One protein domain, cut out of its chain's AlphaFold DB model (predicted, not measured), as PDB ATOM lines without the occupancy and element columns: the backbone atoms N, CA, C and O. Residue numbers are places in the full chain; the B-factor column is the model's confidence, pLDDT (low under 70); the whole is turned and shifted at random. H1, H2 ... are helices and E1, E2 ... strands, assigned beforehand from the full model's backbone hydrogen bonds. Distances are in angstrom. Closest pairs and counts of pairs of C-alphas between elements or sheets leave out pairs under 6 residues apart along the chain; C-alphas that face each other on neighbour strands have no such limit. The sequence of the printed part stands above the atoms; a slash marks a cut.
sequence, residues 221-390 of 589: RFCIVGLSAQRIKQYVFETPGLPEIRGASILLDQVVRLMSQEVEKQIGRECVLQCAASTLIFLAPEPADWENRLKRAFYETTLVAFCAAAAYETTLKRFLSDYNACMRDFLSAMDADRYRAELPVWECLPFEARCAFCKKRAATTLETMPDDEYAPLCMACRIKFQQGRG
ATOM      1  N   ARG A 221     181.536 214.355 249.312       97.19
ATOM      2  CA  ARG A 221     180.733 213.317 248.658       97.19
ATOM      3  C   ARG A 221     180.329 212.203 249.609       97.19
ATOM      4  O   ARG A 221     181.058 211.901 250.545       97.19
ATOM      5  N   PHE A 222     179.201 211.573 249.328       97.75
ATOM      6  CA  PHE A 222     178.753 210.332 249.957       97.75
ATOM      7  C   PHE A 222     177.748 209.642 249.026       97.75
ATOM      8  O   PHE A 222     177.371 210.186 247.985       97.75
ATOM      9  N   CYS A 223     177.298 208.449 249.397       97.62
ATOM     10  CA  CYS A 223     176.390 207.642 248.596       97.62
ATOM     11  C   CYS A 223     175.047 207.420 249.281       97.62
ATOM     12  O   CYS A 223     174.977 207.182 250.485       97.62
ATOM     13  N   ILE A 224     173.990 207.437 248.473       98.12
ATOM     14  CA  ILE A 224     172.685 206.873 248.808       98.12
ATOM     15  C   ILE A 224     172.668 205.463 248.228       98.12
ATOM     16  O   ILE A 224     172.891 205.287 247.030       98.12
ATOM     17  N   VAL A 225     172.444 204.463 249.070       97.88
ATOM     18  CA  VAL A 225     172.479 203.054 248.679       97.88
ATOM     19  C   VAL A 225     171.117 202.424 248.921       97.88
ATOM     20  O   VAL A 225     170.490 202.661 249.953       97.88
ATOM     21  N   GLY A 226     170.662 201.625 247.960       96.38
ATOM     22  CA  GLY A 226     169.355 200.984 247.975       96.38
ATOM     23  C   GLY A 226     169.404 199.512 247.623       96.38
ATOM     24  O   GLY A 226     170.172 199.098 246.758       96.38
ATOM     25  N   LEU A 227     168.515 198.749 248.248       95.44
ATOM     26  CA  LEU A 227     168.089 197.421 247.834       95.44
ATOM     27  C   LEU A 227     166.567 197.361 247.939       95.44
ATOM     28  O   LEU A 227     165.998 197.757 248.952       95.44
ATOM     29  N   SER A 228     165.897 196.839 246.920       93.31
ATOM     30  CA  SER A 228     164.448 196.648 246.945       93.31
ATOM     31  C   SER A 228     164.089 195.341 246.261       93.31
ATOM     32  O   SER A 228     164.510 195.088 245.126       93.31
ATOM     33  N   ALA A 229     163.315 194.502 246.948       91.94
ATOM     34  CA  ALA A 229     162.748 193.308 246.346       91.94
ATOM     35  C   ALA A 229     161.815 193.687 245.186       91.94
ATOM     36  O   ALA A 229     161.019 194.624 245.255       91.94
ATOM     37  N   GLN A 230     161.894 192.931 244.099       89.75
ATOM     38  CA  GLN A 230     161.053 193.099 242.926       89.75
ATOM     39  C   GLN A 230     160.075 191.942 242.808       89.75
ATOM     40  O   GLN A 230     160.367 190.809 243.189       89.75
ATOM     41  N   ARG A 231     158.915 192.221 242.202       86.62
ATOM     42  CA  ARG A 231     157.896 191.205 241.892       86.62
ATOM     43  C   ARG A 231     157.548 190.344 243.114       86.62
ATOM     44  O   ARG A 231     157.275 189.156 242.966       86.62
ATOM     45  N   ILE A 232     157.521 190.959 244.303       87.12
ATOM     46  CA  ILE A 232     157.285 190.311 245.606       87.12
ATOM     47  C   ILE A 232     156.107 189.336 245.522       87.12
ATOM     48  O   ILE A 232     156.220 188.180 245.909       87.12
ATOM     49  N   LYS A 233     155.014 189.760 244.886       82.88
ATOM     50  CA  LYS A 233     153.793 188.969 244.684       82.88
ATOM     51  C   LYS A 233     154.033 187.663 243.929       82.88
ATOM     52  O   LYS A 233     153.555 186.614 244.348       82.88
ATOM     53  N   GLN A 234     154.805 187.713 242.842       85.25
ATOM     54  CA  GLN A 234     155.142 186.524 242.054       85.25
ATOM     55  C   GLN A 234     156.010 185.552 242.845       85.25
ATOM     56  O   GLN A 234     155.941 184.355 242.599       85.25
ATOM     57  N   TYR A 235     156.825 186.058 243.771       89.69
ATOM     58  CA  TYR A 235     157.657 185.238 244.639       89.69
ATOM     59  C   TYR A 235     156.862 184.637 245.808       89.69
ATOM     60  O   TYR A 235     156.983 183.439 246.066       89.69
ATOM     61  N   VAL A 236     156.054 185.445 246.498       89.06
ATOM     62  CA  VAL A 236     155.291 185.048 247.693       89.06
ATOM     63  C   VAL A 236     154.165 184.079 247.340       89.06
ATOM     64  O   VAL A 236     154.064 183.020 247.949       89.06
ATOM     65  N   PHE A 237     153.375 184.384 246.309       86.94
ATOM     66  CA  PHE A 237     152.199 183.593 245.921       86.94
ATOM     67  C   PHE A 237     152.471 182.618 244.774       86.94
ATOM     68  O   PHE A 237     151.560 182.204 244.062       86.94
ATOM     69  N   GLU A 238     153.736 182.255 244.561       86.50
ATOM     70  CA  GLU A 238     154.088 181.232 243.577       86.50
ATOM     71  C   GLU A 238     153.586 179.837 243.963       86.50
ATOM     72  O   GLU A 238     153.383 178.970 243.113       86.50
ATOM     73  N   THR A 239     153.465 179.615 245.264       86.44
ATOM     74  CA  THR A 239     153.088 178.352 245.883       86.44
ATOM     75  C   THR A 239     151.699 178.478 246.502       86.44
ATOM     76  O   THR A 239     151.346 179.558 246.980       86.44
ATOM     77  N   PRO A 240     150.901 177.400 246.500       76.06
ATOM     78  CA  PRO A 240     149.504 177.474 246.920       76.06
ATOM     79  C   PRO A 240     149.303 177.426 248.442       76.06
ATOM     80  O   PRO A 240     148.251 177.853 248.908       76.06
ATOM     81  N   GLY A 241     150.260 176.888 249.202       83.19
ATOM     82  CA  GLY A 241     150.109 176.667 250.636       83.19
ATOM     83  C   GLY A 241     150.518 177.867 251.492       83.19
ATOM     84  O   GLY A 241     151.351 178.703 251.122       83.19
ATOM     85  N   LEU A 242     149.893 177.955 252.667       83.88
ATOM     86  CA  LEU A 242     150.144 179.018 253.632       83.88
ATOM     87  C   LEU A 242     151.564 178.981 254.231       83.88
ATOM     88  O   LEU A 242     152.162 180.056 254.341       83.88
ATOM     89  N   PRO A 243     152.147 177.814 254.583       86.81
ATOM     90  CA  PRO A 243     153.524 177.760 255.067       86.81
ATOM     91  C   PRO A 243     154.510 178.373 254.069       86.81
ATOM     92  O   PRO A 243     155.338 179.202 254.430       86.81
ATOM     93  N   GLU A 244     154.397 178.063 252.781       89.00
ATOM     94  CA  GLU A 244     155.331 178.576 251.784       89.00
ATOM     95  C   GLU A 244     155.158 180.082 251.554       89.00
ATOM     96  O   GLU A 244     156.155 180.791 251.392       89.00
ATOM     97  N   ILE A 245     153.917 180.584 251.583       88.56
ATOM     98  CA  ILE A 245     153.612 182.022 251.520       88.56
ATOM     99  C   ILE A 245     154.270 182.752 252.703       88.56
ATOM    100  O   ILE A 245     154.949 183.765 252.511       88.56
ATOM    101  N   ARG A 246     154.130 182.211 253.922       87.50
ATOM    102  CA  ARG A 246     154.761 182.755 255.136       87.50
ATOM    103  C   ARG A 246     156.270 182.778 255.022       87.50
ATOM    104  O   ARG A 246     156.882 183.825 255.220       87.50
ATOM    105  N   GLY A 247     156.873 181.643 254.682       90.75
ATOM    106  CA  GLY A 247     158.320 181.548 254.575       90.75
ATOM    107  C   GLY A 247     158.881 182.440 253.478       90.75
ATOM    108  O   GLY A 247     159.940 183.027 253.661       90.75
ATOM    109  N   ALA A 248     158.158 182.625 252.370       91.75
ATOM    110  CA  ALA A 248     158.542 183.596 251.353       91.75
ATOM    111  C   ALA A 248     158.582 185.026 251.916       91.75
ATOM    112  O   ALA A 248     159.576 185.719 251.710       91.75
ATOM    113  N   SER A 249     157.549 185.448 252.652       88.94
ATOM    114  CA  SER A 249     157.531 186.769 253.295       88.94
ATOM    115  C   SER A 249     158.662 186.922 254.318       88.94
ATOM    116  O   SER A 249     159.393 187.907 254.287       88.94
ATOM    117  N   ILE A 250     158.868 185.909 255.169       89.50
ATOM    118  CA  ILE A 250     159.930 185.894 256.187       89.50
ATOM    119  C   ILE A 250     161.309 186.042 255.546       89.50
ATOM    120  O   ILE A 250     162.108 186.845 256.018       89.50
ATOM    121  N   LEU A 251     161.586 185.313 254.461       92.50
ATOM    122  CA  LEU A 251     162.873 185.379 253.766       92.50
ATOM    123  C   LEU A 251     163.162 186.783 253.214       92.50
ATOM    124  O   LEU A 251     164.301 187.245 253.291       92.50
ATOM    125  N   LEU A 252     162.144 187.467 252.677       91.62
ATOM    126  CA  LEU A 252     162.295 188.824 252.145       91.62
ATOM    127  C   LEU A 252     162.549 189.868 253.242       91.62
ATOM    128  O   LEU A 252     163.350 190.780 253.046       91.62
ATOM    129  N   ASP A 253     161.911 189.731 254.402       88.12
ATOM    130  CA  ASP A 253     162.156 190.634 255.530       88.12
ATOM    131  C   ASP A 253     163.483 190.313 256.232       88.12
ATOM    132  O   ASP A 253     164.219 191.213 256.643       88.12
ATOM    133  N   GLN A 254     163.837 189.029 256.324       89.69
ATOM    134  CA  GLN A 254     165.067 188.565 256.955       89.69
ATOM    135  C   GLN A 254     166.310 189.086 256.234       89.69
ATOM    136  O   GLN A 254     167.224 189.559 256.908       89.69
ATOM    137  N   VAL A 255     166.360 189.029 254.896       91.75
ATOM    138  CA  VAL A 255     167.525 189.529 254.148       91.75
ATOM    139  C   VAL A 255     167.754 191.019 254.413       91.75
ATOM    140  O   VAL A 255     168.873 191.420 254.733       91.75
ATOM    141  N   VAL A 256     166.698 191.834 254.361       92.56
ATOM    142  CA  VAL A 256     166.783 193.283 254.594       92.56
ATOM    143  C   VAL A 256     167.194 193.573 256.035       92.56
ATOM    144  O   VAL A 256     168.082 194.393 256.258       92.56
ATOM    145  N   ARG A 257     166.634 192.847 257.011       92.19
ATOM    146  CA  ARG A 257     167.007 192.972 258.427       92.19
ATOM    147  C   ARG A 257     168.480 192.639 258.668       92.19
ATOM    148  O   ARG A 257     169.163 193.390 259.354       92.19
ATOM    149  N   LEU A 258     168.976 191.529 258.117       93.00
ATOM    150  CA  LEU A 258     170.377 191.122 258.270       93.00
ATOM    151  C   LEU A 258     171.329 192.143 257.635       93.00
ATOM    152  O   LEU A 258     172.346 192.493 258.230       93.00
ATOM    153  N   MET A 259     170.981 192.669 256.460       93.56
ATOM    154  CA  MET A 259     171.766 193.718 255.809       93.56
ATOM    155  C   MET A 259     171.738 195.037 256.575       93.56
ATOM    156  O   MET A 259     172.783 195.663 256.713       93.56
ATOM    157  N   SER A 260     170.582 195.430 257.115       95.12
ATOM    158  CA  SER A 260     170.465 196.588 258.006       95.12
ATOM    159  C   SER A 260     171.398 196.435 259.198       95.12
ATOM    160  O   SER A 260     172.215 197.311 259.441       95.12
ATOM    161  N   GLN A 261     171.367 195.290 259.885       94.81
ATOM    162  CA  GLN A 261     172.249 195.018 261.024       94.81
ATOM    163  C   GLN A 261     173.734 195.116 260.662       94.81
ATOM    164  O   GLN A 261     174.531 195.566 261.481       94.81
ATOM    165  N   GLU A 262     174.118 194.719 259.449       94.12
ATOM    166  CA  GLU A 262     175.490 194.879 258.970       94.12
ATOM    167  C   GLU A 262     175.840 196.351 258.709       94.12
ATOM    168  O   GLU A 262     176.902 196.811 259.117       94.12
ATOM    169  N   VAL A 263     174.938 197.123 258.095       94.94
ATOM    170  CA  VAL A 263     175.118 198.571 257.891       94.94
ATOM    171  C   VAL A 263     175.202 199.313 259.230       94.94
ATOM    172  O   VAL A 263     176.055 200.183 259.401       94.94
ATOM    173  N   GLU A 264     174.369 198.946 260.203       95.25
ATOM    174  CA  GLU A 264     174.383 199.510 261.557       95.25
ATOM    175  C   GLU A 264     175.729 199.301 262.252       95.25
ATOM    176  O   GLU A 264     176.226 200.215 262.905       95.25
ATOM    177  N   LYS A 265     176.326 198.113 262.088       93.81
ATOM    178  CA  LYS A 265     177.652 197.785 262.626       93.81
ATOM    179  C   LYS A 265     178.779 198.488 261.871       93.81
ATOM    180  O   LYS A 265     179.724 198.952 262.486       93.81
ATOM    181  N   GLN A 266     178.716 198.551 260.539       93.88
ATOM    182  CA  GLN A 266     179.815 199.107 259.738       93.88
ATOM    183  C   GLN A 266     179.834 200.641 259.718       93.88
ATOM    184  O   GLN A 266     180.905 201.255 259.649       93.88
ATOM    185  N   ILE A 267     178.655 201.264 259.715       96.12
ATOM    186  CA  ILE A 267     178.487 202.701 259.478       96.12
ATOM    187  C   ILE A 267     177.838 203.356 260.694       96.12
ATOM    188  O   ILE A 267     178.403 204.296 261.253       96.12
ATOM    189  N   GLY A 268     176.684 202.853 261.122       97.06
ATOM    190  CA  GLY A 268     175.923 203.398 262.242       97.06
ATOM    191  C   GLY A 268     174.419 203.344 262.006       97.06
ATOM    192  O   GLY A 268     173.947 203.388 260.867       97.06
ATOM    193  N   ARG A 269     173.644 203.251 263.090       97.00
ATOM    194  CA  ARG A 269     172.185 203.087 263.017       97.00
ATOM    195  C   ARG A 269     171.444 204.227 262.338       97.00
ATOM    196  O   ARG A 269     170.481 203.980 261.612       97.00
ATOM    197  N   GLU A 270     171.869 205.457 262.575       97.94
ATOM    198  CA  GLU A 270     171.251 206.652 262.005       97.94
ATOM    199  C   GLU A 270     171.407 206.729 260.478       97.94
ATOM    200  O   GLU A 270     170.630 207.410 259.815       97.94
ATOM    201  N   CYS A 271     172.368 206.000 259.900       98.06
ATOM    202  CA  CYS A 271     172.551 205.937 258.454       98.06
ATOM    203  C   CYS A 271     171.555 204.994 257.766       98.06
ATOM    204  O   CYS A 271     171.405 205.094 256.550       98.06
ATOM    205  N   VAL A 272     170.859 204.117 258.503       97.25
ATOM    206  CA  VAL A 272     169.764 203.295 257.968       97.25
ATOM    207  C   VAL A 272     168.489 204.131 257.923       97.25
ATOM    208  O   VAL A 272     167.867 204.403 258.950       97.25
ATOM    209  N   LEU A 273     168.097 204.534 256.714       94.69
ATOM    210  CA  LEU A 273     166.982 205.454 256.484       94.69
ATOM    211  C   LEU A 273     165.636 204.735 256.366       94.69
ATOM    212  O   LEU A 273     164.606 205.283 256.748       94.69
ATOM    213  N   GLN A 274     165.649 203.524 255.808       92.06
ATOM    214  CA  GLN A 274     164.474 202.678 255.639       92.06
ATOM    215  C   GLN A 274     164.892 201.208 255.700       92.06
ATOM    216  O   GLN A 274     165.830 200.814 255.016       92.06
ATOM    217  N   CYS A 275     164.170 200.404 256.480       90.25
ATOM    218  CA  CYS A 275     164.313 198.947 256.558       90.25
ATOM    219  C   CYS A 275     162.919 198.331 256.767       90.25
ATOM    220  O   CYS A 275     162.563 197.915 257.867       90.25
ATOM    221  N   ALA A 276     162.092 198.359 255.722       83.31
ATOM    222  CA  ALA A 276     160.700 197.906 255.773       83.31
ATOM    223  C   ALA A 276     160.218 197.480 254.379       83.31
ATOM    224  O   ALA A 276     160.772 197.932 253.374       83.31
ATOM    225  N   ALA A 277     159.184 196.631 254.320       79.94
ATOM    226  CA  ALA A 277     158.579 196.142 253.073       79.94
ATOM    227  C   ALA A 277     159.621 195.603 252.071       79.94
ATOM    228  O   ALA A 277     159.638 195.966 250.892       79.94
ATOM    229  N   SER A 278     160.558 194.789 252.573       86.75
ATOM    230  CA  SER A 278     161.635 194.199 251.765       86.75
ATOM    231  C   SER A 278     162.477 195.233 250.983       86.75
ATOM    232  O   SER A 278     163.004 194.942 249.906       86.75
ATOM    233  N   THR A 279     162.605 196.444 251.536       91.38
ATOM    234  CA  THR A 279     163.417 197.544 251.007       91.38
ATOM    235  C   THR A 279     164.366 198.074 252.083       91.38
ATOM    236  O   THR A 279     163.954 198.335 253.215       91.38
ATOM    237  N   LEU A 280     165.636 198.243 251.709       95.62
ATOM    238  CA  LEU A 280     166.694 198.857 252.508       95.62
ATOM    239  C   LEU A 280     167.193 200.112 251.785       95.62
ATOM    240  O   LEU A 280     167.603 200.021 250.629       95.62
ATOM    241  N   ILE A 281     167.193 201.260 252.460       96.75
ATOM    242  CA  ILE A 281     167.845 202.487 251.983       96.75
ATOM    243  C   ILE A 281     168.741 203.011 253.099       96.75
ATOM    244  O   ILE A 281     168.298 203.138 254.242       96.75
ATOM    245  N   PHE A 282     169.992 203.330 252.776       98.00
ATOM    246  CA  PHE A 282     170.953 203.862 253.738       98.00
ATOM    247  C   PHE A 282     171.941 204.839 253.100       98.00
ATOM    248  O   PHE A 282     172.074 204.909 251.877       98.00
ATOM    249  N   LEU A 283     172.631 205.603 253.945       98.44
ATOM    250  CA  LEU A 283     173.754 206.443 253.537       98.44
ATOM    251  C   LEU A 283     175.080 205.718 253.773       98.44
ATOM    252  O   LEU A 283     175.275 205.088 254.811       98.44
ATOM    253  N   ALA A 284     176.013 205.861 252.837       97.81
ATOM    254  CA  ALA A 284     177.367 205.331 252.949       97.81
ATOM    255  C   ALA A 284     178.408 206.410 252.616       97.81
ATOM    256  O   ALA A 284     178.143 207.258 251.768       97.81
ATOM    257  N   PRO A 285     179.603 206.395 253.234       96.56
ATOM    258  CA  PRO A 285     180.642 207.393 252.960       96.56
ATOM    259  C   PRO A 285     181.215 207.295 251.537       96.56
ATOM    260  O   PRO A 285     181.726 208.279 251.010       96.56
ATOM    261  N   GLU A 286     181.153 206.119 250.907       91.88
ATOM    262  CA  GLU A 286     181.766 205.859 249.606       91.88
ATOM    263  C   GLU A 286     180.999 204.800 248.796       91.88
ATOM    264  O   GLU A 286     180.308 203.961 249.394       91.88
ATOM    265  N   PRO A 287     181.135 204.798 247.452       78.81
ATOM    266  CA  PRO A 287     180.440 203.874 246.556       78.81
ATOM    267  C   PRO A 287     181.129 202.504 246.531       78.81
ATOM    268  O   PRO A 287     181.460 201.997 245.465       78.81
ATOM    269  N   ALA A 288     181.391 201.911 247.701       81.88
ATOM    270  CA  ALA A 288     181.931 200.554 247.806       81.88
ATOM    271  C   ALA A 288     181.075 199.548 247.005       81.88
ATOM    272  O   ALA A 288     180.020 199.892 246.475       81.88
ATOM    273  N   ASP A 289     181.478 198.277 246.970       90.38
ATOM    274  CA  ASP A 289     180.775 197.201 246.245       90.38
ATOM    275  C   ASP A 289     179.411 196.801 246.867       90.38
ATOM    276  O   ASP A 289     179.031 195.633 246.943       90.38
ATOM    277  N   TRP A 290     178.667 197.782 247.382       93.38
ATOM    278  CA  TRP A 290     177.375 197.633 248.020       93.38
ATOM    279  C   TRP A 290     176.365 196.969 247.098       93.38
ATOM    280  O   TRP A 290     175.701 196.041 247.535       93.38
ATOM    281  N   GLU A 291     176.263 197.381 245.833       92.75
ATOM    282  CA  GLU A 291     175.276 196.816 244.904       92.75
ATOM    283  C   GLU A 291     175.428 195.300 244.759       92.75
ATOM    284  O   GLU A 291     174.457 194.561 244.936       92.75
ATOM    285  N   ASN A 292     176.648 194.819 244.497       91.50
ATOM    286  CA  ASN A 292     176.898 193.390 244.329       91.50
ATOM    287  C   ASN A 292     176.805 192.638 245.656       91.50
ATOM    288  O   ASN A 292     176.216 191.558 245.684       91.50
ATOM    289  N   ARG A 293     177.309 193.199 246.767       92.50
ATOM    290  CA  ARG A 293     177.138 192.605 248.108       92.50
ATOM    291  C   ARG A 293     175.662 192.431 248.462       92.50
ATOM    292  O   ARG A 293     175.269 191.357 248.919       92.50
ATOM    293  N   LEU A 294     174.851 193.463 248.233       93.38
ATOM    294  CA  LEU A 294     173.417 193.459 248.513       93.38
ATOM    295  C   LEU A 294     172.695 192.447 247.616       93.38
ATOM    296  O   LEU A 294     171.968 191.590 248.110       93.38
ATOM    297  N   LYS A 295     172.942 192.465 246.303       92.44
ATOM    298  CA  LYS A 295     172.347 191.488 245.376       92.44
ATOM    299  C   LYS A 295     172.731 190.056 245.720       92.44
ATOM    300  O   LYS A 295     171.863 189.191 245.770       92.44
ATOM    301  N   ARG A 296     174.012 189.807 245.992       91.44
ATOM    302  CA  ARG A 296     174.522 188.476 246.329       91.44
ATOM    303  C   ARG A 296     173.821 187.909 247.556       91.44
ATOM    304  O   ARG A 296     173.225 186.845 247.456       91.44
ATOM    305  N   ALA A 297     173.820 188.635 248.672       92.50
ATOM    306  CA  ALA A 297     173.169 188.152 249.885       92.50
ATOM    307  C   ALA A 297     171.638 188.027 249.719       92.50
ATOM    308  O   ALA A 297     171.028 187.126 250.300       92.50
ATOM    309  N   PHE A 298     171.010 188.846 248.865       93.19
ATOM    310  CA  PHE A 298     169.598 188.687 248.510       93.19
ATOM    311  C   PHE A 298     169.317 187.405 247.725       93.19
ATOM    312  O   PHE A 298     168.399 186.660 248.080       93.19
ATOM    313  N   TYR A 299     170.111 187.105 246.699       91.19
ATOM    314  CA  TYR A 299     169.958 185.878 245.921       91.19
ATOM    315  C   TYR A 299     170.350 184.628 246.712       91.19
ATOM    316  O   TYR A 299     169.664 183.620 246.605       91.19
ATOM    317  N   GLU A 300     171.376 184.688 247.561       91.19
ATOM    318  CA  GLU A 300     171.750 183.577 248.449       91.19
ATOM    319  C   GLU A 300     170.633 183.253 249.455       91.19
ATOM    320  O   GLU A 300     170.384 182.084 249.740       91.19
ATOM    321  N   THR A 301     169.911 184.268 249.944       92.31
ATOM    322  CA  THR A 301     168.810 184.073 250.906       92.31
ATOM    323  C   THR A 301     167.520 183.606 250.230       92.31
ATOM    324  O   THR A 301     166.827 182.727 250.738       92.31
ATOM    325  N   THR A 302     167.157 184.202 249.092       92.25
ATOM    326  CA  THR A 302     165.832 184.005 248.473       92.25
ATOM    327  C   THR A 302     165.829 183.011 247.314       92.25
ATOM    328  O   THR A 302     164.762 182.523 246.933       92.25
ATOM    329  N   LEU A 303     167.002 182.714 246.745       91.31
ATOM    330  CA  LEU A 303     167.293 181.846 245.592       91.31
ATOM    331  C   LEU A 303     166.656 182.255 244.255       91.31
ATOM    332  O   LEU A 303     167.263 182.086 243.202       91.31
ATOM    333  N   VAL A 304     165.416 182.740 244.273       90.19
ATOM    334  CA  VAL A 304     164.570 182.967 243.088       90.19
ATOM    335  C   VAL A 304     163.825 184.298 243.119       90.19
ATOM    336  O   VAL A 304     163.129 184.606 242.152       90.19
ATOM    337  N   ALA A 305     163.894 185.064 244.216       90.62
ATOM    338  CA  ALA A 305     163.305 186.399 244.227       90.62
ATOM    339  C   ALA A 305     164.197 187.355 243.434       90.62
ATOM    340  O   ALA A 305     165.417 187.221 243.422       90.62
ATOM    341  N   PHE A 306     163.578 188.344 242.803       90.50
ATOM    342  CA  PHE A 306     164.296 189.407 242.117       90.50
ATOM    343  C   PHE A 306     164.559 190.557 243.085       90.50
ATOM    344  O   PHE A 306     163.727 190.845 243.946       90.50
ATOM    345  N   CYS A 307     165.664 191.268 242.902       93.06
ATOM    346  CA  CYS A 307     165.917 192.532 243.581       93.06
ATOM    347  C   CYS A 307     166.508 193.555 242.619       93.06
ATOM    348  O   CYS A 307     167.013 193.212 241.554       93.06
ATOM    349  N   ALA A 308     166.370 194.827 242.966       94.06
ATOM    350  CA  ALA A 308     167.150 195.908 242.384       94.06
ATOM    351  C   ALA A 308     168.042 196.496 243.468       94.06
ATOM    352  O   ALA A 308     167.602 196.617 244.615       94.06
ATOM    353  N   ALA A 309     169.260 196.868 243.099       94.81
ATOM    354  CA  ALA A 309     170.158 197.607 243.969       94.81
ATOM    355  C   ALA A 309     170.854 198.722 243.191       94.81
ATOM    356  O   ALA A 309     171.106 198.577 241.997       94.81
ATOM    357  N   ALA A 310     171.159 199.820 243.877       95.44
ATOM    358  CA  ALA A 310     171.888 200.948 243.311       95.44
ATOM    359  C   ALA A 310     172.688 201.672 244.397       95.44
ATOM    360  O   ALA A 310     172.214 201.819 245.526       95.44
ATOM    361  N   ALA A 311     173.870 202.165 244.036       96.38
ATOM    362  CA  ALA A 311     174.640 203.124 244.809       96.38
ATOM    363  C   ALA A 311     174.771 204.426 244.006       96.38
ATOM    364  O   ALA A 311     175.342 204.468 242.919       96.38
ATOM    365  N   TYR A 312     174.230 205.511 244.549       96.38
ATOM    366  CA  TYR A 312     174.217 206.822 243.912       96.38
ATOM    367  C   TYR A 312     175.098 207.801 244.691       96.38
ATOM    368  O   TYR A 312     174.763 208.172 245.816       96.38
ATOM    369  N   GLU A 313     176.228 208.212 244.110       97.12
ATOM    370  CA  GLU A 313     177.108 209.234 244.697       97.12
ATOM    371  C   GLU A 313     176.538 210.643 244.465       97.12
ATOM    372  O   GLU A 313     176.156 211.015 243.355       97.12
ATOM    373  N   THR A 314     176.508 211.451 245.523       97.06
ATOM    374  CA  THR A 314     176.122 212.865 245.485       97.06
ATOM    375  C   THR A 314     177.036 213.685 246.393       97.06
ATOM    376  O   THR A 314     177.886 213.138 247.098       97.06
ATOM    377  N   THR A 315     176.877 215.006 246.377       97.62
ATOM    378  CA  THR A 315     177.606 215.919 247.265       97.62
ATOM    379  C   THR A 315     176.674 216.485 248.327       97.62
ATOM    380  O   THR A 315     175.474 216.650 248.086       97.62
ATOM    381  N   LEU A 316     177.213 216.797 249.507       97.88
ATOM    382  CA  LEU A 316     176.460 217.383 250.615       97.88
ATOM    383  C   LEU A 316     175.726 218.650 250.181       97.88
ATOM    384  O   LEU A 316     174.529 218.788 250.424       97.88
ATOM    385  N   LYS A 317     176.423 219.535 249.466       97.38
ATOM    386  CA  LYS A 317     175.844 220.760 248.920       97.38
ATOM    387  C   LYS A 317     174.604 220.487 248.073       97.38
ATOM    388  O   LYS A 317     173.565 221.104 248.304       97.38
ATOM    389  N   ARG A 318     174.698 219.540 247.134       96.69
ATOM    390  CA  ARG A 318     173.581 219.165 246.260       96.69
ATOM    391  C   ARG A 318     172.432 218.528 247.044       96.69
ATOM    392  O   ARG A 318     171.271 218.851 246.798       96.69
ATOM    393  N   PHE A 319     172.756 217.646 247.985       97.12
ATOM    394  CA  PHE A 319     171.777 216.933 248.803       97.12
ATOM    395  C   PHE A 319     170.960 217.873 249.696       97.12
ATOM    396  O   PHE A 319     169.748 217.704 249.797       97.12
ATOM    397  N   LEU A 320     171.594 218.888 250.291       96.19
ATOM    398  CA  LEU A 320     170.902 219.905 251.090       96.19
ATOM    399  C   LEU A 320     170.110 220.890 250.215       96.19
ATOM    400  O   LEU A 320     169.032 221.325 250.607       96.19
ATOM    401  N   SER A 321     170.615 221.244 249.025       95.00
ATOM    402  CA  SER A 321     169.934 222.205 248.144       95.00
ATOM    403  C   SER A 321     168.710 221.626 247.436       95.00
ATOM    404  O   SER A 321     167.717 222.323 247.252       95.00
ATOM    405  N   ASP A 322     168.800 220.368 246.999       94.69
ATOM    406  CA  ASP A 322     167.749 219.692 246.240       94.69
ATOM    407  C   ASP A 322     167.749 218.195 246.571       94.69
ATOM    408  O   ASP A 322     168.096 217.323 245.763       94.69
ATOM    409  N   TYR A 323     167.355 217.907 247.812       95.44
ATOM    410  CA  TYR A 323     167.149 216.549 248.318       95.44
ATOM    411  C   TYR A 323     166.275 215.725 247.370       95.44
ATOM    412  O   TYR A 323     166.538 214.559 247.083       95.44
ATOM    413  N   ASN A 324     165.240 216.366 246.840       93.69
ATOM    414  CA  ASN A 324     164.214 215.731 246.043       93.69
ATOM    415  C   ASN A 324     164.763 215.286 244.678       93.69
ATOM    416  O   ASN A 324     164.511 214.161 244.252       93.69
ATOM    417  N   ALA A 325     165.582 216.111 244.015       94.88
ATOM    418  CA  ALA A 325     166.320 215.685 242.826       94.88
ATOM    419  C   ALA A 325     167.309 214.558 243.126       94.88
ATOM    420  O   ALA A 325     167.369 213.603 242.357       94.88
ATOM    421  N   CYS A 326     168.038 214.621 244.246       96.38
ATOM    422  CA  CYS A 326     168.957 213.545 244.623       96.38
ATOM    423  C   CYS A 326     168.228 212.208 244.795       96.38
ATOM    424  O   CYS A 326     168.680 211.193 244.270       96.38
ATOM    425  N   MET A 327     167.079 212.209 245.474       95.62
ATOM    426  CA  MET A 327     166.267 211.005 245.641       95.62
ATOM    427  C   MET A 327     165.653 210.529 244.322       95.62
ATOM    428  O   MET A 327     165.616 209.326 244.086       95.62
ATOM    429  N   ARG A 328     165.207 211.432 243.437       94.88
ATOM    430  CA  ARG A 328     164.712 211.048 242.101       94.88
ATOM    431  C   ARG A 328     165.790 210.372 241.262       94.88
ATOM    432  O   ARG A 328     165.503 209.354 240.642       94.88
ATOM    433  N   ASP A 329     167.008 210.899 241.268       96.44
ATOM    434  CA  ASP A 329     168.122 210.321 240.513       96.44
ATOM    435  C   ASP A 329     168.534 208.959 241.082       96.44
ATOM    436  O   ASP A 329     168.716 208.002 240.330       96.44
ATOM    437  N   PHE A 330     168.585 208.834 242.411       95.94
ATOM    438  CA  PHE A 330     168.802 207.555 243.085       95.94
ATOM    439  C   PHE A 330     167.712 206.521 242.747       95.94
ATOM    440  O   PHE A 330     168.023 205.386 242.386       95.94
ATOM    441  N   LEU A 331     166.433 206.903 242.807       93.44
ATOM    442  CA  LEU A 331     165.322 206.015 242.451       93.44
ATOM    443  C   LEU A 331     165.335 205.649 240.960       93.44
ATOM    444  O   LEU A 331     165.017 204.518 240.610       93.44
ATOM    445  N   SER A 332     165.762 206.564 240.087       94.19
ATOM    446  CA  SER A 332     165.975 206.286 238.664       94.19
ATOM    447  C   SER A 332     167.088 205.251 238.452       94.19
ATOM    448  O   SER A 332     166.934 204.337 237.643       94.19
ATOM    449  N   ALA A 333     168.180 205.327 239.222       94.31
ATOM    450  CA  ALA A 333     169.241 204.319 239.197       94.31
ATOM    451  C   ALA A 333     168.736 202.940 239.666       94.31
ATOM    452  O   ALA A 333     169.015 201.930 239.016       94.31
ATOM    453  N   MET A 334     167.926 202.903 240.733       93.69
ATOM    454  CA  MET A 334     167.230 201.687 241.177       93.69
ATOM    455  C   MET A 334     166.324 201.121 240.075       93.69
ATOM    456  O   MET A 334     166.371 199.926 239.791       93.69
ATOM    457  N   ASP A 335     165.520 201.962 239.419       91.81
ATOM    458  CA  ASP A 335     164.624 201.547 238.335       91.81
ATOM    459  C   ASP A 335     165.390 201.041 237.104       91.81
ATOM    460  O   ASP A 335     164.993 200.041 236.507       91.81
ATOM    461  N   ALA A 336     166.517 201.658 236.745       92.25
ATOM    462  CA  ALA A 336     167.378 201.184 235.661       92.25
ATOM    463  C   ALA A 336     167.943 199.779 235.938       92.25
ATOM    464  O   ALA A 336     168.114 198.972 235.021       92.25
ATOM    465  N   ASP A 337     168.223 199.463 237.202       91.50
ATOM    466  CA  ASP A 337     168.617 198.119 237.611       91.50
ATOM    467  C   ASP A 337     167.459 197.112 237.540       91.50
ATOM    468  O   ASP A 337     167.665 195.964 237.139       91.50
ATOM    469  N   ARG A 338     166.215 197.545 237.800       88.81
ATOM    470  CA  ARG A 338     165.027 196.676 237.673       88.81
ATOM    471  C   ARG A 338     164.885 196.053 236.287       88.81
ATOM    472  O   ARG A 338     164.496 194.892 236.174       88.81
ATOM    473  N   TYR A 339     165.244 196.788 235.236       85.06
ATOM    474  CA  TYR A 339     165.196 196.294 233.855       85.06
ATOM    475  C   TYR A 339     166.307 195.293 233.506       85.06
ATOM    476  O   TYR A 339     166.179 194.579 232.515       85.06
ATOM    477  N   ARG A 340     167.370 195.220 234.314       84.06
ATOM    478  CA  ARG A 340     168.513 194.306 234.138       84.06
ATOM    479  C   ARG A 340     168.423 193.065 235.027       84.06
ATOM    480  O   ARG A 340     169.384 192.311 235.131       84.06
ATOM    481  N   ALA A 341     167.292 192.862 235.699       72.69
ATOM    482  CA  ALA A 341     167.115 191.752 236.619       72.69
ATOM    483  C   ALA A 341     167.054 190.417 235.856       72.69
ATOM    484  O   ALA A 341     166.042 190.078 235.239       72.69
ATOM    485  N   GLU A 342     168.146 189.659 235.911       67.38
ATOM    486  CA  GLU A 342     168.251 188.321 235.336       67.38
ATOM    487  C   GLU A 342     167.920 187.261 236.390       67.38
ATOM    488  O   GLU A 342     168.256 187.394 237.569       67.38
ATOM    489  N   LEU A 343     167.230 186.197 235.972       63.19
ATOM    490  CA  LEU A 343     167.089 185.018 236.818       63.19
ATOM    491  C   LEU A 343     168.453 184.335 236.939       63.19
ATOM    492  O   LEU A 343     169.182 184.285 235.944       63.19
ATOM    493  N   PRO A 344     168.775 183.728 238.096       62.91
ATOM    494  CA  PRO A 344     169.860 182.764 238.127       62.91
ATOM    495  C   PRO A 344     169.626 181.724 237.022       62.91
ATOM    496  O   PRO A 344     168.479 181.354 236.755       62.91
ATOM    497  N   VAL A 345     170.695 181.280 236.360       67.00
ATOM    498  CA  VAL A 345     170.642 180.211 235.351       67.00
ATOM    499  C   VAL A 345     170.622 178.871 236.072       67.00
ATOM    500  O   VAL A 345     171.399 178.649 236.997       67.00
ATOM    501  N   TRP A 346     169.682 178.006 235.696       68.62
ATOM    502  CA  TRP A 346     169.468 176.717 236.350       68.62
ATOM    503  C   TRP A 346     169.809 175.637 235.342       68.62
ATOM    504  O   TRP A 346     169.381 175.706 234.187       68.62
ATOM    505  N   GLU A 347     170.563 174.640 235.781       70.31
ATOM    506  CA  GLU A 347     170.751 173.433 234.995       70.31
ATOM    507  C   GLU A 347     169.404 172.702 234.896       70.31
ATOM    508  O   GLU A 347     168.759 172.426 235.908       70.31
ATOM    509  N   CYS A 348     168.949 172.457 233.667       69.12
ATOM    510  CA  CYS A 348     167.710 171.743 233.378       69.12
ATOM    511  C   CYS A 348     168.090 170.400 232.762       69.12
ATOM    512  O   CYS A 348     168.659 170.361 231.665       69.12
ATOM    513  N   LEU A 349     167.806 169.308 233.470       78.75
ATOM    514  CA  LEU A 349     168.104 167.972 232.966       78.75
ATOM    515  C   LEU A 349     166.988 167.516 232.007       78.75
ATOM    516  O   LEU A 349     165.828 167.885 232.196       78.75
ATOM    517  N   PRO A 350     167.289 166.682 230.991       78.62
ATOM    518  CA  PRO A 350     166.286 166.226 230.021       78.62
ATOM    519  C   PRO A 350     165.101 165.481 230.656       78.62
ATOM    520  O   PRO A 350     163.988 165.524 230.135       78.62
ATOM    521  N   PHE A 351     165.343 164.810 231.787       84.19
ATOM    522  CA  PHE A 351     164.341 164.100 232.572       84.19
ATOM    523  C   PHE A 351     164.475 164.506 234.037       84.19
ATOM    524  O   PHE A 351     165.466 164.184 234.689       84.19
ATOM    525  N   GLU A 352     163.471 165.204 234.559       87.12
ATOM    526  CA  GLU A 352     163.447 165.655 235.948       87.12
ATOM    527  C   GLU A 352     162.035 165.578 236.533       87.12
ATOM    528  O   GLU A 352     161.035 165.841 235.858       87.12
ATOM    529  N   ALA A 353     161.950 165.238 237.819       90.50
ATOM    530  CA  ALA A 353     160.718 165.397 238.575       90.50
ATOM    531  C   ALA A 353     160.500 166.890 238.853       90.50
ATOM    532  O   ALA A 353     161.404 167.582 239.325       90.50
ATOM    533  N   ARG A 354     159.298 167.409 238.582       91.69
ATOM    534  CA  ARG A 354     158.960 168.800 238.911       91.69
ATOM    535  C   ARG A 354     158.618 168.932 240.391       91.69
ATOM    536  O   ARG A 354     157.949 168.075 240.963       91.69
ATOM    537  N   CYS A 355     159.029 170.051 240.982       92.56
ATOM    538  CA  CYS A 355     158.705 170.430 242.351       92.56
ATOM    539  C   CYS A 355     157.194 170.358 242.596       92.56
ATOM    540  O   CYS A 355     156.415 170.974 241.866       92.56
ATOM    541  N   ALA A 356     156.792 169.661 243.655       93.31
ATOM    542  CA  ALA A 356     155.405 169.425 244.004       93.31
ATOM    543  C   ALA A 356     154.634 170.719 244.306       93.31
ATOM    544  O   ALA A 356     153.438 170.755 244.030       93.31
ATOM    545  N   PHE A 357     155.304 171.771 244.793       91.50
ATOM    546  CA  PHE A 357     154.660 173.035 245.167       91.50
ATOM    547  C   PHE A 357     154.558 174.024 244.012       91.50
ATOM    548  O   PHE A 357     153.460 174.372 243.595       91.50
ATOM    549  N   CYS A 358     155.690 174.483 243.470       90.44
ATOM    550  CA  CYS A 358     155.655 175.500 242.414       90.44
ATOM    551  C   CYS A 358     155.306 174.934 241.034       90.44
ATOM    552  O   CYS A 358     154.999 175.712 240.139       90.44
ATOM    553  N   LYS A 359     155.443 173.615 240.820       90.50
ATOM    554  CA  LYS A 359     155.299 172.924 239.519       90.50
ATOM    555  C   LYS A 359     156.180 173.460 238.373       90.50
ATOM    556  O   LYS A 359     156.075 172.975 237.253       90.50
ATOM    557  N   LYS A 360     157.066 174.426 238.640       87.62
ATOM    558  CA  LYS A 360     157.905 175.111 237.639       87.62
ATOM    559  C   LYS A 360     159.333 174.586 237.566       87.62
ATOM    560  O   LYS A 360     159.913 174.555 236.490       87.62
ATOM    561  N   ARG A 361     159.918 174.237 238.713       89.56
ATOM    562  CA  ARG A 361     161.357 173.960 238.850       89.56
ATOM    563  C   ARG A 361     161.621 172.483 239.081       89.56
ATOM    564  O   ARG A 361     160.755 171.805 239.635       89.56
ATOM    565  N   ALA A 362     162.817 172.024 238.727       91.25
ATOM    566  CA  ALA A 362     163.313 170.699 239.076       91.25
ATOM    567  C   ALA A 362     163.264 170.483 240.593       91.25
ATOM    568  O   ALA A 362     163.649 171.364 241.371       91.25
ATOM    569  N   ALA A 363     162.777 169.327 241.028       92.94
ATOM    570  CA  ALA A 363     162.928 168.900 242.406       92.94
ATOM    571  C   ALA A 363     164.380 168.477 242.652       92.94
ATOM    572  O   ALA A 363     164.961 167.735 241.866       92.94
ATOM    573  N   THR A 364     164.953 168.945 243.755       90.88
ATOM    574  CA  THR A 364     166.341 168.661 244.148       90.88
ATOM    575  C   THR A 364     166.418 167.838 245.433       90.88
ATOM    576  O   THR A 364     167.502 167.458 245.857       90.88
ATOM    577  N   THR A 365     165.284 167.612 246.098       91.44
ATOM    578  CA  THR A 365     165.193 166.928 247.393       91.44
ATOM    579  C   THR A 365     163.792 166.359 247.594       91.44
ATOM    580  O   THR A 365     162.830 166.854 247.002       91.44
ATOM    581  N   LEU A 366     163.675 165.339 248.440       93.88
ATOM    582  CA  LEU A 366     162.407 164.868 248.997       93.88
ATOM    583  C   LEU A 366     162.266 165.462 250.399       93.88
ATOM    584  O   LEU A 366     163.216 165.394 251.176       93.88
ATOM    585  N   GLU A 367     161.125 166.073 250.701       92.75
ATOM    586  CA  GLU A 367     160.825 166.654 252.014       92.75
ATOM    587  C   GLU A 367     159.647 165.908 252.645       92.75
ATOM    588  O   GLU A 367     158.702 165.548 251.939       92.75
ATOM    589  N   THR A 368     159.707 165.683 253.957       90.12
ATOM    590  CA  THR A 368     158.611 165.080 254.722       90.12
ATOM    591  C   THR A 368     157.534 166.125 255.011       90.12
ATOM    592  O   THR A 368     157.802 167.198 255.560       90.12
ATOM    593  N   MET A 369     156.313 165.801 254.619       86.69
ATOM    594  CA  MET A 369     155.117 166.618 254.767       86.69
ATOM    595  C   MET A 369     154.475 166.391 256.151       86.69
ATOM    596  O   MET A 369     154.860 165.462 256.861       86.69
ATOM    597  N   PRO A 370     153.546 167.257 256.608       78.38
ATOM    598  CA  PRO A 370     152.923 167.122 257.932       78.38
ATOM    599  C   PRO A 370     152.095 165.844 258.129       78.38
ATOM    600  O   PRO A 370     151.842 165.463 259.264       78.38
ATOM    601  N   ASP A 371     151.672 165.214 257.038       81.31
ATOM    602  CA  ASP A 371     150.949 163.942 256.963       81.31
ATOM    603  C   ASP A 371     151.887 162.726 256.822       81.31
ATOM    604  O   ASP A 371     151.443 161.637 256.467       81.31
ATOM    605  N   ASP A 372     153.186 162.914 257.084       83.69
ATOM    606  CA  ASP A 372     154.257 161.923 256.931       83.69
ATOM    607  C   ASP A 372     154.465 161.410 255.488       83.69
ATOM    608  O   ASP A 372     155.245 160.479 255.257       83.69
ATOM    609  N   GLU A 373     153.847 162.048 254.487       90.62
ATOM    610  CA  GLU A 373     154.129 161.782 253.076       90.62
ATOM    611  C   GLU A 373     155.417 162.481 252.607       90.62
ATOM    612  O   GLU A 373     155.909 163.435 253.212       90.62
ATOM    613  N   TYR A 374     155.987 162.025 251.488       91.38
ATOM    614  CA  TYR A 374     157.161 162.659 250.884       91.38
ATOM    615  C   TYR A 374     156.778 163.460 249.644       91.38
ATOM    616  O   TYR A 374     156.230 162.918 248.684       91.38
ATOM    617  N   ALA A 375     157.164 164.734 249.616       92.88
ATOM    618  CA  ALA A 375     156.990 165.598 248.456       92.88
ATOM    619  C   ALA A 375     158.344 165.923 247.797       92.88
ATOM    620  O   ALA A 375     159.266 166.390 248.472       92.88
ATOM    621  N   PRO A 376     158.499 165.741 246.471       95.12
ATOM    622  CA  PRO A 376     159.688 166.199 245.758       95.12
ATOM    623  C   PRO A 376     159.662 167.725 245.625       95.12
ATOM    624  O   PRO A 376     158.797 168.274 244.945       95.12
ATOM    625  N   LEU A 377     160.608 168.436 246.238       94.75
ATOM    626  CA  LEU A 377     160.657 169.902 246.259       94.75
ATOM    627  C   LEU A 377     161.921 170.447 245.585       94.75
ATOM    628  O   LEU A 377     162.994 169.850 245.632       94.75
ATOM    629  N   CYS A 378     161.815 171.624 244.965       92.62
ATOM    630  CA  CYS A 378     162.992 172.421 244.607       92.62
ATOM    631  C   CYS A 378     163.521 173.155 245.847       92.62
ATOM    632  O   CYS A 378     162.728 173.496 246.731       92.62
ATOM    633  N   MET A 379     164.810 173.505 245.861       92.12
ATOM    634  CA  MET A 379     165.437 174.197 246.995       92.12
ATOM    635  C   MET A 379     164.682 175.464 247.436       92.12
ATOM    636  O   MET A 379     164.418 175.634 248.620       92.12
ATOM    637  N   ALA A 380     164.237 176.302 246.491       92.69
ATOM    638  CA  ALA A 380     163.480 177.522 246.795       92.69
ATOM    639  C   ALA A 380     162.155 177.256 247.536       92.69
ATOM    640  O   ALA A 380     161.808 177.971 248.471       92.69
ATOM    641  N   CYS A 381     161.405 176.226 247.139       93.88
ATOM    642  CA  CYS A 381     160.165 175.850 247.824       93.88
ATOM    643  C   CYS A 381     160.440 175.200 249.179       93.88
ATOM    644  O   CYS A 381     159.703 175.467 250.122       93.88
ATOM    645  N   ARG A 382     161.510 174.405 249.296       93.81
ATOM    646  CA  ARG A 382     161.915 173.799 250.566       93.81
ATOM    647  C   ARG A 382     162.258 174.857 251.613       93.81
ATOM    648  O   ARG A 382     161.715 174.797 252.707       93.81
ATOM    649  N   ILE A 383     163.095 175.844 251.280       93.44
ATOM    650  CA  ILE A 383     163.460 176.889 252.252       93.44
ATOM    651  C   ILE A 383     162.235 177.700 252.685       93.44
ATOM    652  O   ILE A 383     162.080 177.976 253.869       93.44
ATOM    653  N   LYS A 384     161.317 178.014 251.758       93.81
ATOM    654  CA  LYS A 384     160.050 178.683 252.078       93.81
ATOM    655  C   LYS A 384     159.212 177.829 253.025       93.81
ATOM    656  O   LYS A 384     158.737 178.323 254.035       93.81
ATOM    657  N   PHE A 385     159.062 176.544 252.732       91.00
ATOM    658  CA  PHE A 385     158.306 175.629 253.580       91.00
ATOM    659  C   PHE A 385     158.886 175.532 254.997       91.00
ATOM    660  O   PHE A 385     158.160 175.700 255.973       91.00
ATOM    661  N   GLN A 386     160.201 175.340 255.114       90.06
ATOM    662  CA  GLN A 386     160.889 175.227 256.402       90.06
ATOM    663  C   GLN A 386     160.795 176.518 257.223       90.06
ATOM    664  O   GLN A 386     160.448 176.471 258.400       90.06
ATOM    665  N   GLN A 387     161.035 177.676 256.597       89.25
ATOM    666  CA  GLN A 387     160.905 178.976 257.268       89.25
ATOM    667  C   GLN A 387     159.460 179.266 257.683       89.25
ATOM    668  O   GLN A 387     159.212 179.781 258.770       89.25
ATOM    669  N   GLY A 388     158.492 178.898 256.845       86.06
ATOM    670  CA  GLY A 388     157.070 179.101 257.101       86.06
ATOM    671  C   GLY A 388     156.493 178.306 258.265       86.06
ATOM    672  O   GLY A 388     155.470 178.705 258.821       86.06
ATOM    673  N   ARG A 389     157.144 177.197 258.625       81.06
ATOM    674  CA  ARG A 389     156.825 176.376 259.802       81.06
ATOM    675  C   ARG A 389     157.630 176.771 261.044       81.06
ATOM    676  O   ARG A 389     157.424 176.183 262.100       81.06
ATOM    677  N   GLY A 390     158.556 177.723 260.928       74.44
ATOM    678  CA  GLY A 390     159.362 178.199 262.048       74.44
ATOM    679  C   GLY A 390     158.599 179.136 262.991       74.44
ATOM    680  O   GLY A 390     157.632 179.796 262.606       74.44
TER     681      GLY A 390
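AT A GLANCE: This is residues 221 to 390 of the 589 residues of an uncharacterized protein of Armatimonadetes bacterium (UniProt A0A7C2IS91). What is the main picture? A slab of four antiparallel strands, in the order E2, E3, E1, E4, has H2 and H3 over one face and H5 over the other. Short H4 lies at one end of the slab; beyond the other end, a small head of the hairpin E5 and E6 with H6 packs on H2 through H6. What is printed? The printed part has 170 residues with six named helices and six named strands, in the order E1 H1 H2 E2 E3 H3 E4 H4 H5 E5 E6 H6, class mixed; it is only just compact, close to loose, with a radius of gyration of the C-alphas of 18.6 A, and elongated, spanning 62 by 33 by 23 A.

HOW THE PARTS SIT: How do the sheet's strands pair? E2, residues 272 to 276, and E3, residues 279 to 284, form an antiparallel hairpin, with N 273 and O 281 within hydrogen-bond range at 2.8 A. E1, residues 221 to 230, is the antiparallel neighbour of E3, with N 225 and O 282 at 2.9 A, and of E4, residues 306 to 315, with N 224 and O 312 at 2.9 A. What is on this twisted sheet? In three layers, helices on both faces, H2, residues 242 to 266, and H3, residues 290 to 302, are on the same face at heights of 9.0 A and 8.7 A, and H5, residues 323 to 338, is on the opposite face at 7.6 A. H2, with residues 248 to 259 alone, touches H3, opposite ways at a shallow tilt of 29 degrees; their closest C-alphas, Val 255 and Phe 298, are 6.1 A apart. H1, residues 232 to 236, only grazes the sheet, and H4, residues 316 to 321, is on it. How do strands and helices alternate? Two split strand-helix-strand units, each of two strands that run the same way with another strand between them in the sheet, have right-handed crossovers: E1, H1 H2, E2, with E3 between E1 and E2 in the sheet, and E3, H3, E4, with E1 between E3 and E4 in the sheet. What joins the head, and are the helix backbones intact? E5, residues 365 to 368, and E6, residues 374 to 377, form an antiparallel hairpin, with N 367 and O 375 at 2.9 A. H6, residues 379 to 388, touches residues 242 to 251 of H2 alone, about perpendicular at 88 degrees, the closest C-alphas being Gly 247 and Gly 388, 3.7 A apart. Every O i to N i+4 pair is within hydrogen-bond range in H1, H3, H4, H5 and H6, and 20 of 21 in H2.

IN THESE COORDINATES: Where does E1 begin and H6 end? C-alpha 221 is at (180.733, 213.317, 248.658) and C-alpha 388 at (157.070, 179.101, 257.101). Which elements are longest? From first to last C-alpha, H2 measures 36.3 A, E4 30.1 A, E1 28.8 A and H5 22.6 A.

THE WHOLE: How large is it? The two C-alphas farthest apart, Lys 317 and Asp 372, are 63.2 A apart. Is it unbroken and confident? The printed part has no cut; the link H5 to E5, 26 residues, is long, and pLDDT is under 70 at residues 342 to 346 and 348.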